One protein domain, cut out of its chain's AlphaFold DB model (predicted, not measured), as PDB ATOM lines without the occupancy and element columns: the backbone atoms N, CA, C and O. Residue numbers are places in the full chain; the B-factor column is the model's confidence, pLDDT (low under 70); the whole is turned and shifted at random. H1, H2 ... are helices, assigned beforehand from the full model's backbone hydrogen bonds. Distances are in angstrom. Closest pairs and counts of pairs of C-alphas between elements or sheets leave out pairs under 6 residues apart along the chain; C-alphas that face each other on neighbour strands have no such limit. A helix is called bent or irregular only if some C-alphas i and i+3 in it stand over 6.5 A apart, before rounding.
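What this domain is: This is residues 31 to 145 of the 145 residues of an uncharacterized protein of Crenobacter cavernae (UniProt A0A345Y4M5). Two unequal lobes follow each other along the longest axis: four crossed helices, H1 to H4, make the larger, and the steeply tilted pair H5 and H6 makes the smaller at the other end. A long link, residues 103 to 114, joins H4 to H5. The printed part has 115 residues with six named helices, H1 to H6 in chain order, and no named strand, an all-helix class. It is compact, with a radius of gyration of the C-alphas of 14.5 A, and elongated, spanning 46 by 28 by 24 A.

How they stand to each other: H1, residues 37 to 49, touches H2, residues 55 to 65, at a steep tilt of 60 degrees, opposite ways; their closest C-alphas, of Gly 46 and Phe 65, are 4.5 A apart. With residues 48 to 49 alone, H1 touches H4, residues 93 to 102, closest at the C-alphas of Ser 49 and Gly 93, 4.5 A. H3, residues 75 to 87, touches H4 at 53 degrees, a steep tilt, closest at the C-alphas of Ala 84 and Val 100, 5.1 A. H5, residues 115 to 127, touches H6, residues 133 to 143, at a steep tilt of 54 degrees, closest at the C-alphas of Ala 124 and Val 140, 5.2 A. H2 and H6 only just touch, with 3 pairs of C-alphas within 8 A, the closest those of Cys 61 and Gly 133, 5.8 A. H1 and H5 are apart. Every O i to N i+4 pair is within hydrogen-bond range in H1, H2, H4, H5 and H6; in H3, 7 of 9 are.

Where its parts are: H1 begins at C-alpha 37 (207.778, 95.848, 287.370) and is 18.5 A long; H2 is 16.0 A. H3, 19.3 A, is irregular, but only just: C-alphas 79 and 82 are 6.9 A apart. H4 is 14.5 A, H5 18.2 A and H6 15.8 A, ending at C-alpha 143 (208.415, 131.270, 301.633).

The domain as a whole: The C-alphas of Asp 33 and Arg 145, the two farthest apart, are 47.8 A apart. The printed part has no cut. The link H4 to H5 is long; no printed residue of the model is under pLDDT 70.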
ATOM      1  N   CYS A  31     207.802  92.495 292.912       88.25
ATOM      2  CA  CYS A  31     207.601  93.395 291.776       88.25
ATOM      3  C   CYS A  31     207.980  92.766 290.430       88.25
ATOM      4  O   CYS A  31     207.487  93.245 289.402       88.25
ATOM      5  N   LEU A  32     208.817  91.721 290.421       86.38
ATOM      6  CA  LEU A  32     209.248  91.029 289.198       86.38
ATOM      7  C   LEU A  32     208.073  90.381 288.462       86.38
ATOM      8  O   LEU A  32     208.016  90.457 287.237       86.38
ATOM      9  N   ASP A  33     207.111  89.851 289.212       89.50
ATOM     10  CA  ASP A  33     205.933  89.165 288.670       89.50
ATOM     11  C   ASP A  33     204.769  90.117 288.343       89.50
ATOM     12  O   ASP A  33     203.701  89.698 287.893       89.50
ATOM     13  N   SER A  34     204.941  91.424 288.566       89.12
ATOM     14  CA  SER A  34     203.893  92.399 288.263       89.12
ATOM     15  C   SER A  34     203.816  92.702 286.762       89.12
ATOM     16  O   SER A  34     204.820  92.712 286.055       89.12
ATOM     17  N   ALA A  35     202.630  93.076 286.271       88.94
ATOM     18  CA  ALA A  35     202.446  93.505 284.878       88.94
ATOM     19  C   ALA A  35     203.257  94.768 284.502       88.94
ATOM     20  O   ALA A  35     203.398  95.093 283.324       88.94
ATOM     21  N   ALA A  36     203.772  95.505 285.493       88.81
ATOM     22  CA  ALA A  36     204.609  96.684 285.292       88.81
ATOM     23  C   ALA A  36     205.698  96.780 286.382       88.81
ATOM     24  O   ALA A  36     205.592  97.634 287.273       88.81
ATOM     25  N   PRO A  37     206.776  95.972 286.303       89.69
ATOM     26  CA  PRO A  37     207.778  95.848 287.370       89.69
ATOM     27  C   PRO A  37     208.427  97.171 287.768       89.69
ATOM     28  O   PRO A  37     208.539  97.491 288.949       89.69
ATOM     29  N   LEU A  38     208.762  98.008 286.782       86.88
ATOM     30  CA  LEU A  38     209.347  99.332 287.024       86.88
ATOM     31  C   LEU A  38     208.398 100.264 287.785       86.88
ATOM     32  O   LEU A  38     208.830 101.061 288.615       86.88
ATOM     33  N   ARG A  39     207.092 100.169 287.513       88.94
ATOM     34  CA  ARG A  39     206.088 100.979 288.205       88.94
ATOM     35  C   ARG A  39     205.819 100.450 289.609       88.94
ATOM     36  O   ARG A  39     205.640 101.260 290.514       88.94
ATOM     37  N   CYS A  40     205.827  99.130 289.786       92.12
ATOM     38  CA  CYS A  40     205.749  98.497 291.098       92.12
ATOM     39  C   CYS A  40     206.912  98.941 291.989       92.12
ATOM     40  O   CYS A  40     206.677  99.422 293.095       92.12
ATOM     41  N   GLU A  41     208.150  98.885 291.486       90.56
ATOM     42  CA  GLU A  41     209.321  99.288 292.267       90.56
ATOM     43  C   GLU A  41     209.253 100.781 292.623       90.56
ATOM     44  O   GLU A  41     209.386 101.141 293.788       90.56
ATOM     45  N   ALA A  42     208.929 101.663 291.669       90.06
ATOM     46  CA  ALA A  42     208.765 103.094 291.948       90.06
ATOM     47  C   ALA A  42     207.666 103.382 292.991       90.06
ATOM     48  O   ALA A  42     207.818 104.261 293.846       90.06
ATOM     49  N   TYR A  43     206.557 102.638 292.938       92.62
ATOM     50  CA  TYR A  43     205.494 102.725 293.938       92.62
ATOM     51  C   TYR A  43     205.976 102.254 295.310       92.62
ATOM     52  O   TYR A  43     205.762 102.940 296.307       92.62
ATOM     53  N   ARG A  44     206.676 101.117 295.372       93.44
ATOM     54  CA  ARG A  44     207.244 100.565 296.605       93.44
ATOM     55  C   ARG A  44     208.209 101.548 297.266       93.44
ATOM     56  O   ARG A  44     208.103 101.792 298.466       93.44
ATOM     57  N   GLN A  45     209.108 102.151 296.493       93.75
ATOM     58  CA  GLN A  45     210.052 103.153 296.993       93.75
ATOM     59  C   GLN A  45     209.336 104.402 297.541       93.75
ATOM     60  O   GLN A  45     209.697 104.918 298.607       93.75
ATOM     61  N   GLY A  46     208.273 104.852 296.867       92.81
ATOM     62  CA  GLY A  46     207.383 105.894 297.385       92.81
ATOM     63  C   GLY A  46     206.686 105.470 298.682       92.81
ATOM     64  O   GLY A  46     206.700 106.210 299.661       92.81
ATOM     65  N   ALA A  47     206.163 104.244 298.743       94.12
ATOM     66  CA  ALA A  47     205.493 103.695 299.917       94.12
ATOM     67  C   ALA A  47     206.406 103.633 301.149       94.12
ATOM     68  O   ALA A  47     205.969 104.046 302.223       94.12
ATOM     69  N   LEU A  48     207.668 103.203 300.996       95.06
ATOM     70  CA  LEU A  48     208.685 103.222 302.061       95.06
ATOM     71  C   LEU A  48     208.928 104.634 302.607       95.06
ATOM     72  O   LEU A  48     209.174 104.819 303.799       95.06
ATOM     73  N   SER A  49     208.828 105.638 301.735       94.06
ATOM     74  CA  SER A  49     208.991 107.047 302.098       94.06
ATOM     75  C   SER A  49     207.785 107.597 302.854       94.06
ATOM     76  O   SER A  49     207.883 108.671 303.422       94.06
ATOM     77  N   CYS A  50     206.654 106.893 302.902       93.38
ATOM     78  CA  CYS A  50     205.395 107.407 303.446       93.38
ATOM     79  C   CYS A  50     204.790 106.498 304.529       93.38
ATOM     80  O   CYS A  50     203.589 106.578 304.789       93.38
ATOM     81  N   LEU A  51     205.590 105.605 305.129       93.31
ATOM     82  CA  LEU A  51     205.123 104.598 306.097       93.31
ATOM     83  C   LEU A  51     204.591 105.180 307.415       93.31
ATOM     84  O   LEU A  51     203.726 104.575 308.036       93.31
ATOM     85  N   ASP A  52     205.080 106.349 307.818       91.44
ATOM     86  CA  ASP A  52     204.658 107.107 309.003       91.44
ATOM     87  C   ASP A  52     203.341 107.876 308.803       91.44
ATOM     88  O   ASP A  52     202.791 108.418 309.758       91.44
ATOM     89  N   LEU A  53     202.822 107.935 307.573       90.12
ATOM     90  CA  LEU A  53     201.584 108.637 307.243       90.12
ATOM     91  C   LEU A  53     200.417 107.658 307.080       90.12
ATOM     92  O   LEU A  53     200.586 106.497 306.709       90.12
ATOM     93  N   SER A  54     199.195 108.152 307.273       90.00
ATOM     94  CA  SER A  54     197.969 107.357 307.151       90.00
ATOM     95  C   SER A  54     196.931 107.995 306.217       90.00
ATOM     96  O   SER A  54     197.022 109.165 305.827       90.00
ATOM     97  N   GLY A  55     195.948 107.190 305.798       89.00
ATOM     98  CA  GLY A  55     194.776 107.636 305.041       89.00
ATOM     99  C   GLY A  55     195.098 108.443 303.777       89.00
ATOM    100  O   GLY A  55     195.905 108.045 302.935       89.00
ATOM    101  N   GLY A  56     194.430 109.589 303.621       85.88
ATOM    102  CA  GLY A  56     194.622 110.480 302.473       85.88
ATOM    103  C   GLY A  56     196.022 111.097 302.387       85.88
ATOM    104  O   GLY A  56     196.528 111.289 301.284       85.88
ATOM    105  N   GLN A  57     196.676 111.346 303.527       85.44
ATOM    106  CA  GLN A  57     198.020 111.931 303.552       85.44
ATOM    107  C   GLN A  57     199.058 110.966 302.982       85.44
ATOM    108  O   GLN A  57     199.913 111.371 302.195       85.44
ATOM    109  N   ARG A  58     198.933 109.673 303.310       90.50
ATOM    110  CA  ARG A  58     199.796 108.631 302.746       90.50
ATOM    111  C   ARG A  58     199.679 108.566 301.228       90.50
ATOM    112  O   ARG A  58     200.702 108.526 300.558       90.50
ATOM    113  N   ARG A  59     198.458 108.603 300.679       89.31
ATOM    114  CA  ARG A  59     198.239 108.563 299.221       89.31
ATOM    115  C   ARG A  59     198.923 109.732 298.508       89.31
ATOM    116  O   ARG A  59     199.711 109.496 297.601       89.31
ATOM    117  N   ALA A  60     198.701 110.958 298.984       85.81
ATOM    118  CA  ALA A  60     199.333 112.147 298.409       85.81
ATOM    119  C   ALA A  60     200.870 112.108 298.512       85.81
ATOM    120  O   ALA A  60     201.566 112.521 297.592       85.81
ATOM    121  N   CYS A  61     201.405 111.588 299.619       89.12
ATOM    122  CA  CYS A  61     202.845 111.407 299.783       89.12
ATOM    123  C   CYS A  61     203.410 110.390 298.782       89.12
ATOM    124  O   CYS A  61     204.425 110.656 298.142       89.12
ATOM    125  N   VAL A  62     202.752 109.241 298.610       91.75
ATOM    126  CA  VAL A  62     203.221 108.217 297.667       91.75
ATOM    127  C   VAL A  62     203.211 108.760 296.241       91.75
ATOM    128  O   VAL A  62     204.182 108.564 295.525       91.75
ATOM    129  N   GLU A  63     202.187 109.515 295.845       87.50
ATOM    130  CA  GLU A  63     202.154 110.181 294.535       87.50
ATOM    131  C   GLU A  63     203.326 111.152 294.322       87.50
ATOM    132  O   GLU A  63     203.854 111.247 293.216       87.50
ATOM    133  N   GLU A  64     203.777 111.846 295.369       86.06
ATOM    134  CA  GLU A  64     204.919 112.760 295.286       86.06
ATOM    135  C   GLU A  64     206.268 112.032 295.160       86.06
ATOM    136  O   GLU A  64     207.153 112.476 294.421       86.06
ATOM    137  N   PHE A  65     206.429 110.907 295.860       89.31
ATOM    138  CA  PHE A  65     207.658 110.105 295.843       89.31
ATOM    139  C   PHE A  65     207.633 108.965 294.815       89.31
ATOM    140  O   PHE A  65     208.616 108.240 294.681       89.31
ATOM    141  N   THR A  66     206.559 108.817 294.042       89.62
ATOM    142  CA  THR A  66     206.468 107.870 292.929       89.62
ATOM    143  C   THR A  66     206.350 108.651 291.622       89.62
ATOM    144  O   THR A  66     205.259 109.082 291.245       89.62
ATOM    145  N   PRO A  67     207.461 108.851 290.892       76.31
ATOM    146  CA  PRO A  67     207.434 109.646 289.678       76.31
ATOM    147  C   PRO A  67     206.603 108.952 288.596       76.31
ATOM    148  O   PRO A  67     206.617 107.727 288.454       76.31
ATOM    149  N   THR A  68     205.917 109.740 287.762       79.25
ATOM    150  CA  THR A  68     205.349 109.184 286.527       79.25
ATOM    151  C   THR A  68     206.486 108.756 285.600       79.25
ATOM    152  O   THR A  68     207.450 109.500 285.418       79.25
ATOM    153  N   LEU A  69     206.345 107.604 284.941       76.62
ATOM    154  CA  LEU A  69     207.358 107.090 284.005       76.62
ATOM    155  C   LEU A  69     207.656 108.057 282.844       76.62
ATOM    156  O   LEU A  69     208.711 107.986 282.227       76.62
ATOM    157  N   SER A  70     206.730 108.974 282.543       79.81
ATOM    158  CA  SER A  70     206.876 109.948 281.457       79.81
ATOM    159  C   SER A  70     207.747 111.161 281.806       79.81
ATOM    160  O   SER A  70     208.110 111.912 280.904       79.81
ATOM    161  N   CYS A  71     208.046 111.390 283.092       81.25
ATOM    162  CA  CYS A  71     208.862 112.505 283.587       81.25
ATOM    163  C   CYS A  71     208.507 113.909 283.044       81.25
ATOM    164  O   CYS A  71     209.354 114.808 283.040       81.25
ATOM    165  N   ARG A  72     207.265 114.138 282.596       78.00
ATOM    166  CA  ARG A  72     206.839 115.441 282.060       78.00
ATOM    167  C   ARG A  72     206.802 116.499 283.174       78.00
ATOM    168  O   ARG A  72     206.426 116.211 284.305       78.00
ATOM    169  N   GLY A  73     207.209 117.730 282.857       73.81
ATOM    170  CA  GLY A  73     207.175 118.890 283.763       73.81
ATOM    171  C   GLY A  73     208.415 119.079 284.650       73.81
ATOM    172  O   GLY A  73     208.897 120.203 284.766       73.81
ATOM    173  N   ARG A  74     208.972 118.011 285.244       77.50
ATOM    174  CA  ARG A  74     210.222 118.058 286.045       77.50
ATOM    175  C   ARG A  74     211.179 116.909 285.677       77.50
ATOM    176  O   ARG A  74     211.390 116.013 286.499       77.50
ATOM    177  N   PRO A  75     211.763 116.913 284.465       83.31
ATOM    178  CA  PRO A  75     212.524 115.774 283.947       83.31
ATOM    179  C   PRO A  75     213.760 115.442 284.788       83.31
ATOM    180  O   PRO A  75     213.969 114.278 285.111       83.31
ATOM    181  N   GLU A  76     214.524 116.451 285.211       85.50
ATOM    182  CA  GLU A  76     215.746 116.245 286.003       85.50
ATOM    183  C   GLU A  76     215.453 115.612 287.368       85.50
ATOM    184  O   GLU A  76     216.045 114.595 287.727       85.50
ATOM    185  N   ARG A  77     214.460 116.139 288.099       86.00
ATOM    186  CA  ARG A  77     214.021 115.559 289.380       86.00
ATOM    187  C   ARG A  77     213.517 114.130 289.195       86.00
ATOM    188  O   ARG A  77     213.882 113.256 289.969       86.00
ATOM    189  N   CYS A  78     212.696 113.891 288.174       87.25
ATOM    190  CA  CYS A  78     212.135 112.571 287.899       87.25
ATOM    191  C   CYS A  78     213.219 111.523 287.606       87.25
ATOM    192  O   CYS A  78     213.171 110.430 288.164       87.25
ATOM    193  N   ARG A  79     214.222 111.869 286.788       88.12
ATOM    194  CA  ARG A  79     215.351 110.983 286.461       88.12
ATOM    195  C   ARG A  79     216.277 110.737 287.651       88.12
ATOM    196  O   ARG A  79     216.818 109.644 287.774       88.12
ATOM    197  N   ALA A  80     216.455 111.731 288.523       91.19
ATOM    198  CA  ALA A  80     217.310 111.617 289.703       91.19
ATOM    199  C   ALA A  80     216.646 110.879 290.879       91.19
ATOM    200  O   ALA A  80     217.341 110.326 291.731       91.19
ATOM    201  N   LEU A  81     215.310 110.851 290.932       91.50
ATOM    202  CA  LEU A  81     214.566 110.314 292.070       91.50
ATOM    203  C   LEU A  81     214.882 108.840 292.392       91.50
ATOM    204  O   LEU A  81     215.117 108.566 293.567       91.50
ATOM    205  N   PRO A  82     214.988 107.904 291.427       91.50
ATOM    206  CA  PRO A  82     215.376 106.524 291.732       91.50
ATOM    207  C   PRO A  82     216.761 106.411 292.383       91.50
ATOM    208  O   PRO A  82     216.951 105.630 293.314       91.50
ATOM    209  N   ALA A  83     217.733 107.215 291.933       92.94
ATOM    210  CA  ALA A  83     219.073 107.228 292.514       92.94
ATOM    211  C   ALA A  83     219.056 107.786 293.945       92.94
ATOM    212  O   ALA A  83     219.654 107.186 294.837       92.94
ATOM    213  N   ALA A  84     218.315 108.873 294.182       94.12
ATOM    214  CA  ALA A  84     218.118 109.435 295.519       94.12
ATOM    215  C   ALA A  84     217.416 108.439 296.462       94.12
ATOM    216  O   ALA A  84     217.846 108.237 297.593       94.12
ATOM    217  N   GLN A  85     216.379 107.743 295.986       93.75
ATOM    218  CA  GLN A  85     215.700 106.689 296.747       93.75
ATOM    219  C   GLN A  85     216.640 105.549 297.124       93.75
ATOM    220  O   GLN A  85     216.587 105.069 298.255       93.75
ATOM    221  N   LYS A  86     217.518 105.145 296.204       92.69
ATOM    222  CA  LYS A  86     218.512 104.109 296.468       92.69
ATOM    223  C   LYS A  86     219.547 104.547 297.509       92.69
ATOM    224  O   LYS A  86     219.904 103.754 298.365       92.69
ATOM    225  N   GLN A  87     220.009 105.795 297.467       95.50
ATOM    226  CA  GLN A  87     220.942 106.325 298.473       95.50
ATOM    227  C   GLN A  87     220.352 106.335 299.890       95.50
ATOM    228  O   GLN A  87     221.090 106.259 300.867       95.50
ATOM    229  N   CYS A  88     219.028 106.420 299.995       95.62
ATOM    230  CA  CYS A  88     218.295 106.489 301.253       95.62
ATOM    231  C   CYS A  88     217.616 105.157 301.615       95.62
ATOM    232  O   CYS A  88     216.651 105.159 302.379       95.62
ATOM    233  N   ASP A  89     218.061 104.031 301.044       93.56
ATOM    234  CA  ASP A  89     217.382 102.735 301.135       93.56
ATOM    235  C   ASP A  89     217.256 102.183 302.564       93.56
ATOM    236  O   ASP A  89     216.241 101.554 302.869       93.56
ATOM    237  N   THR A  90     218.201 102.519 303.443       94.94
ATOM    238  CA  THR A  90     218.224 102.166 304.873       94.94
ATOM    239  C   THR A  90     217.223 102.939 305.739       94.94
ATOM    240  O   THR A  90     216.960 102.543 306.873       94.94
ATOM    241  N   LEU A  91     216.645 104.029 305.226       95.75
ATOM    242  CA  LEU A  91     215.719 104.890 305.963       95.75
ATOM    243  C   LEU A  91     214.266 104.610 305.576       95.75
ATOM    244  O   LEU A  91     213.974 104.163 304.467       95.75
ATOM    245  N   GLN A  92     213.324 104.945 306.458       94.94
ATOM    246  CA  GLN A  92     211.883 104.858 306.187       94.94
ATOM    247  C   GLN A  92     211.138 106.098 306.700       94.94
ATOM    248  O   GLN A  92     211.661 106.865 307.511       94.94
ATOM    249  N   GLY A  93     209.923 106.313 306.189       92.62
ATOM    250  CA  GLY A  93     209.038 107.399 306.610       92.62
ATOM    251  C   GLY A  93     209.660 108.794 306.472       92.62
ATOM    252  O   GLY A  93     210.334 109.084 305.481       92.62
ATOM    253  N   ALA A  94     209.453 109.661 307.469       91.38
ATOM    254  CA  ALA A  94     209.930 111.047 307.459       91.38
ATOM    255  C   ALA A  94     211.440 111.180 307.207       91.38
ATOM    256  O   ALA A  94     211.845 111.975 306.357       91.38
ATOM    257  N   GLY A  95     212.265 110.361 307.871       92.69
ATOM    258  CA  GLY A  95     213.719 110.384 307.681       92.69
ATOM    259  C   GLY A  95     214.125 110.034 306.248       92.69
ATOM    260  O   GLY A  95     214.993 110.684 305.666       92.69
ATOM    261  N   ARG A  96     213.430 109.071 305.624       94.44
ATOM    262  CA  ARG A  96     213.650 108.738 304.210       94.44
ATOM    263  C   ARG A  96     213.287 109.898 303.295       94.44
ATOM    264  O   ARG A  96     214.065 110.207 302.400       94.44
ATOM    265  N   ARG A  97     212.142 110.557 303.515       92.12
ATOM    266  CA  ARG A  97     211.726 111.711 302.694       92.12
ATOM    267  C   ARG A  97     212.759 112.821 302.720       92.12
ATOM    268  O   ARG A  97     213.129 113.314 301.662       92.12
ATOM    269  N   GLN A  98     213.237 113.177 303.910       90.50
ATOM    270  CA  GLN A  98     214.241 114.225 304.078       90.50
ATOM    271  C   GLN A  98     215.534 113.878 303.339       90.50
ATOM    272  O   GLN A  98     216.030 114.698 302.569       90.50
ATOM    273  N   CYS A  99     216.023 112.644 303.497       94.06
ATOM    274  CA  CYS A  99     217.194 112.158 302.770       94.06
ATOM    275  C   CYS A  99     216.988 112.231 301.248       94.06
ATOM    276  O   CYS A  99     217.792 112.835 300.543       94.06
ATOM    277  N   VAL A 100     215.872 111.694 300.739       93.19
ATOM    278  CA  VAL A 100     215.590 111.670 299.296       93.19
ATOM    279  C   VAL A 100     215.509 113.085 298.734       93.19
ATOM    280  O   VAL A 100     216.102 113.353 297.694       93.19
ATOM    281  N   LEU A 101     214.806 113.999 299.410       89.88
ATOM    282  CA  LEU A 101     214.676 115.387 298.967       89.88
ATOM    283  C   LEU A 101     216.017 116.130 298.979       89.88
ATOM    284  O   LEU A 101     216.284 116.887 298.048       89.88
ATOM    285  N   ALA A 102     216.867 115.891 299.981       90.06
ATOM    286  CA  ALA A 102     218.203 116.479 300.060       90.06
ATOM    287  C   ALA A 102     219.155 115.955 298.966       90.06
ATOM    288  O   ALA A 102     220.017 116.699 298.500       90.06
ATOM    289  N   SER A 103     218.976 114.707 298.526       92.25
ATOM    290  CA  SER A 103     219.770 114.083 297.458       92.25
ATOM    291  C   SER A 103     219.336 114.464 296.036       92.25
ATOM    292  O   SER A 103     220.004 114.092 295.068       92.25
ATOM    293  N   LEU A 104     218.219 115.176 295.864       89.81
ATOM    294  CA  LEU A 104     217.756 115.590 294.540       89.81
ATOM    295  C   LEU A 104     218.560 116.790 294.004       89.81
ATOM    296  O   LEU A 104     218.929 117.694 294.757       89.81
ATOM    297  N   PRO A 105     218.796 116.854 292.680       88.19
ATOM    298  CA  PRO A 105     219.476 117.987 292.073       88.19
ATOM    299  C   PRO A 105     218.643 119.266 292.198       88.19
ATOM    300  O   PRO A 105     217.412 119.230 292.274       88.19
ATOM    301  N   ALA A 106     219.329 120.411 292.158       84.12
ATOM    302  CA  ALA A 106     218.680 121.712 292.022       84.12
ATOM    303  C   ALA A 106     217.815 121.767 290.765       84.12
ATOM    304  O   ALA A 106     218.144 121.155 289.741       84.12
ATOM    305  N   ALA A 107     216.742 122.551 290.807       84.25
ATOM    306  CA  ALA A 107     215.997 122.854 289.601       84.25
ATOM    307  C   ALA A 107     216.909 123.513 288.551       84.25
ATOM    308  O   ALA A 107     217.670 124.442 288.832       84.25
ATOM    309  N   ALA A 108     216.795 123.057 287.302       84.81
ATOM    310  CA  ALA A 108     217.513 123.613 286.157       84.81
ATOM    311  C   ALA A 108     216.914 124.967 285.722       84.81
ATOM    312  O   ALA A 108     216.443 125.136 284.603       84.81
ATOM    313  N   CYS A 109     216.909 125.958 286.616       87.94
ATOM    314  CA  CYS A 109     216.192 127.217 286.412       87.94
ATOM    315  C   CYS A 109     216.747 128.098 285.290       87.94
ATOM    316  O   CYS A 109     216.040 128.977 284.806       87.94
ATOM    317  N   LYS A 110     217.984 127.853 284.840       85.88
ATOM    318  CA  LYS A 110     218.621 128.614 283.756       85.88
ATOM    319  C   LYS A 110     217.882 128.486 282.420       85.88
ATOM    320  O   LYS A 110     217.899 129.426 281.640       85.88
ATOM    321  N   THR A 111     217.237 127.348 282.164       83.06
ATOM    322  CA  THR A 111     216.496 127.083 280.918       83.06
ATOM    323  C   THR A 111     215.000 127.375 281.045       83.06
ATOM    324  O   THR A 111     214.234 127.116 280.120       83.06
ATOM    325  N   HIS A 112     214.559 127.899 282.192       85.12
ATOM    326  CA  HIS A 112     213.152 128.167 282.457       85.12
ATOM    327  C   HIS A 112     212.725 129.513 281.859       85.12
ATOM    328  O   HIS A 112     213.487 130.473 281.890       85.12
ATOM    329  N   ALA A 113     211.467 129.626 281.417       88.56
ATOM    330  CA  ALA A 113     210.914 130.879 280.879       88.56
ATOM    331  C   ALA A 113     210.967 132.060 281.875       88.56
ATOM    332  O   ALA A 113     210.996 133.217 281.474       88.56
ATOM    333  N   ASN A 114     211.002 131.763 283.178       92.00
ATOM    334  CA  ASN A 114     211.233 132.736 284.245       92.00
ATOM    335  C   ASN A 114     212.248 132.155 285.250       92.00
ATOM    336  O   ASN A 114     211.849 131.462 286.196       92.00
ATOM    337  N   PRO A 115     213.555 132.398 285.043       91.25
ATOM    338  CA  PRO A 115     214.611 131.835 285.881       91.25
ATOM    339  C   PRO A 115     214.529 132.287 287.340       91.25
ATOM    340  O   PRO A 115     214.723 131.472 288.237       91.25
ATOM    341  N   VAL A 116     214.178 133.554 287.586       93.69
ATOM    342  CA  VAL A 116     214.106 134.138 288.937       93.69
ATOM    343  C   VAL A 116     212.977 133.502 289.745       93.69
ATOM    344  O   VAL A 116     213.170 133.101 290.890       93.69
ATOM    345  N   GLN A 117     211.788 133.357 289.153       92.62
ATOM    346  CA  GLN A 117     210.676 132.681 289.824       92.62
ATOM    347  C   GLN A 117     210.995 131.207 290.093       92.62
ATOM    348  O   GLN A 117     210.670 130.703 291.168       92.62
ATOM    349  N   CYS A 118     211.640 130.527 289.140       91.62
ATOM    350  CA  CYS A 118     212.079 129.151 289.330       91.62
ATOM    351  C   CYS A 118     213.063 129.033 290.502       91.62
ATOM    352  O   CYS A 118     212.861 128.180 291.359       91.62
ATOM    353  N   GLN A 119     214.072 129.909 290.572       92.38
ATOM    354  CA  GLN A 119     215.072 129.904 291.643       92.38
ATOM    355  C   GLN A 119     214.433 130.124 293.013       92.38
ATOM    356  O   GLN A 119     214.661 129.325 293.914       92.38
ATOM    357  N   ARG A 120     213.557 131.132 293.148       94.06
ATOM    358  CA  ARG A 120     212.828 131.374 294.405       94.06
ATOM    359  C   ARG A 120     212.017 130.158 294.843       94.06
ATOM    360  O   ARG A 120     211.965 129.842 296.027       94.06
ATOM    361  N   ARG A 121     211.385 129.459 293.895       91.88
ATOM    362  CA  ARG A 121     210.630 128.241 294.206       91.88
ATOM    363  C   ARG A 121     211.533 127.074 294.592       91.88
ATOM    364  O   ARG A 121     211.195 126.373 295.534       91.88
ATOM    365  N   ASP A 122     212.655 126.871 293.907       90.56
ATOM    366  CA  ASP A 122     213.629 125.829 294.261       90.56
ATOM    367  C   ASP A 122     214.203 126.054 295.665       90.56
ATOM    368  O   ASP A 122     214.256 125.130 296.472       90.56
ATOM    369  N   GLU A 123     214.547 127.300 295.994       92.19
ATOM    370  CA  GLU A 123     215.023 127.681 297.323       92.19
ATOM    371  C   GLU A 123     213.952 127.468 298.401       92.19
ATOM    372  O   GLU A 123     214.236 126.884 299.448       92.19
ATOM    373  N   ALA A 124     212.701 127.854 298.131       93.31
ATOM    374  CA  ALA A 124     211.580 127.598 299.030       93.31
ATOM    375  C   ALA A 124     211.336 126.093 299.249       93.31
ATOM    376  O   ALA A 124     211.164 125.662 300.388       93.31
ATOM    377  N   GLU A 125     211.356 125.281 298.184       89.19
ATOM    378  CA  GLU A 125     211.233 123.818 298.272       89.19
ATOM    379  C   GLU A 125     212.358 123.223 299.135       89.19
ATOM    380  O   GLU A 125     212.082 122.402 300.010       89.19
ATOM    381  N   ARG A 126     213.602 123.685 298.950       88.25
ATOM    382  CA  ARG A 126     214.779 123.261 299.728       88.25
ATOM    383  C   ARG A 126     214.706 123.664 301.199       88.25
ATOM    384  O   ARG A 126     215.061 122.874 302.066       88.25
ATOM    385  N   ALA A 127     214.218 124.864 301.496       91.50
ATOM    386  CA  ALA A 127     214.045 125.329 302.871       91.50
ATOM    387  C   ALA A 127     212.950 124.555 303.629       91.50
ATOM    388  O   ALA A 127     212.944 124.545 304.857       91.50
ATOM    389  N   CYS A 128     212.031 123.910 302.906       90.69
ATOM    390  CA  CYS A 128     210.865 123.223 303.457       90.69
ATOM    391  C   CYS A 128     210.962 121.688 303.403       90.69
ATOM    392  O   CYS A 128     209.957 121.013 303.626       90.69
ATOM    393  N   ILE A 129     212.139 121.105 303.130       85.50
ATOM    394  CA  ILE A 129     212.306 119.640 302.982       85.50
ATOM    395  C   ILE A 129     212.003 118.838 304.255       85.50
ATOM    396  O   ILE A 129     211.771 117.634 304.173       85.50
ATOM    397  N   ALA A 130     212.020 119.486 305.424       83.50
ATOM    398  CA  ALA A 130     211.655 118.856 306.691       83.50
ATOM    399  C   ALA A 130     210.154 118.528 306.765       83.50
ATOM    400  O   ALA A 130     209.762 117.583 307.450       83.50
ATOM    401  N   GLU A 131     209.336 119.279 306.026       82.50
ATOM    402  CA  GLU A 131     207.888 119.148 305.983       82.50
ATOM    403  C   GLU A 131     207.444 118.146 304.913       82.50
ATOM    404  O   GLU A 131     208.127 117.921 303.914       82.50
ATOM    405  N   SER A 132     206.243 117.583 305.060       72.50
ATOM    406  CA  SER A 132     205.674 116.668 304.059       72.50
ATOM    407  C   SER A 132     204.205 116.952 303.757       72.50
ATOM    408  O   SER A 132     203.498 117.589 304.541       72.50
ATOM    409  N   GLY A 133     203.745 116.522 302.580       73.75
ATOM    410  CA  GLY A 133     202.347 116.640 302.173       73.75
ATOM    411  C   GLY A 133     201.832 118.083 302.184       73.75
ATOM    412  O   GLY A 133     202.403 118.977 301.559       73.75
ATOM    413  N   SER A 134     200.715 118.324 302.874       79.12
ATOM    414  CA  SER A 134     200.117 119.662 302.978       79.12
ATOM    415  C   SER A 134     200.985 120.654 303.748       79.12
ATOM    416  O   SER A 134     201.008 121.824 303.371       79.12
ATOM    417  N   ALA A 135     201.714 120.207 304.774       83.38
ATOM    418  CA  ALA A 135     202.601 121.073 305.548       83.38
ATOM    419  C   ALA A 135     203.738 121.623 304.676       83.38
ATOM    420  O   ALA A 135     204.002 122.824 304.697       83.38
ATOM    421  N   ASN A 136     204.318 120.786 303.806       83.94
ATOM    422  CA  ASN A 136     205.325 121.233 302.841       83.94
ATOM    423  C   ASN A 136     204.764 122.303 301.898       83.94
ATOM    424  O   ASN A 136     205.360 123.368 301.755       83.94
ATOM    425  N   ARG A 137     203.573 122.078 301.328       86.19
ATOM    426  CA  ARG A 137     202.927 123.062 300.443       86.19
ATOM    427  C   ARG A 137     202.670 124.396 301.139       86.19
ATOM    428  O   ARG A 137     202.880 125.441 300.530       86.19
ATOM    429  N   LEU A 138     202.232 124.367 302.399       91.88
ATOM    430  CA  LEU A 138     202.019 125.574 303.200       91.88
ATOM    431  C   LEU A 138     203.339 126.290 303.509       91.88
ATOM    432  O   LEU A 138     203.407 127.508 303.359       91.88
ATOM    433  N   CYS A 139     204.389 125.548 303.864       93.56
ATOM    434  CA  CYS A 139     205.726 126.097 304.089       93.56
ATOM    435  C   CYS A 139     206.261 126.789 302.826       93.56
ATOM    436  O   CYS A 139     206.618 127.966 302.872       93.56
ATOM    437  N   VAL A 140     206.234 126.101 301.679       92.38
ATOM    438  CA  VAL A 140     206.703 126.645 300.394       92.38
ATOM    439  C   VAL A 140     205.887 127.874 299.996       92.38
ATOM    440  O   VAL A 140     206.458 128.889 299.606       92.38
ATOM    441  N   ALA A 141     204.558 127.825 300.139       94.50
ATOM    442  CA  ALA A 141     203.700 128.976 299.871       94.50
ATOM    443  C   ALA A 141     204.026 130.172 300.781       94.50
ATOM    444  O   ALA A 141     203.998 131.306 300.314       94.50
ATOM    445  N   GLY A 142     204.360 129.930 302.052       96.38
ATOM    446  CA  GLY A 142     204.799 130.964 302.988       96.38
ATOM    447  C   GLY A 142     206.148 131.587 302.621       96.38
ATOM    448  O   GLY A 142     206.313 132.788 302.775       96.38
ATOM    449  N   LYS A 143     207.088 130.801 302.083       95.00
ATOM    450  CA  LYS A 143     208.415 131.270 301.633       95.00
ATOM    451  C   LYS A 143     208.389 132.066 300.322       95.00
ATOM    452  O   LYS A 143     209.374 132.716 299.994       95.00
ATOM    453  N   LEU A 144     207.301 131.977 299.557       94.25
ATOM    454  CA  LEU A 144     207.131 132.662 298.270       94.25
ATOM    455  C   LEU A 144     206.361 133.988 298.363       94.25
ATOM    456  O   LEU A 144     206.193 134.647 297.335       94.25
ATOM    457  N   ARG A 145     205.861 134.334 299.550       89.62
ATOM    458  CA  ARG A 145     205.204 135.612 299.845       89.62
ATOM    459  C   ARG A 145     206.240 136.651 300.242       89.62
ATOM    460  O   ARG A 145     206.037 137.813 299.837       89.62
TER     461      ARG A 145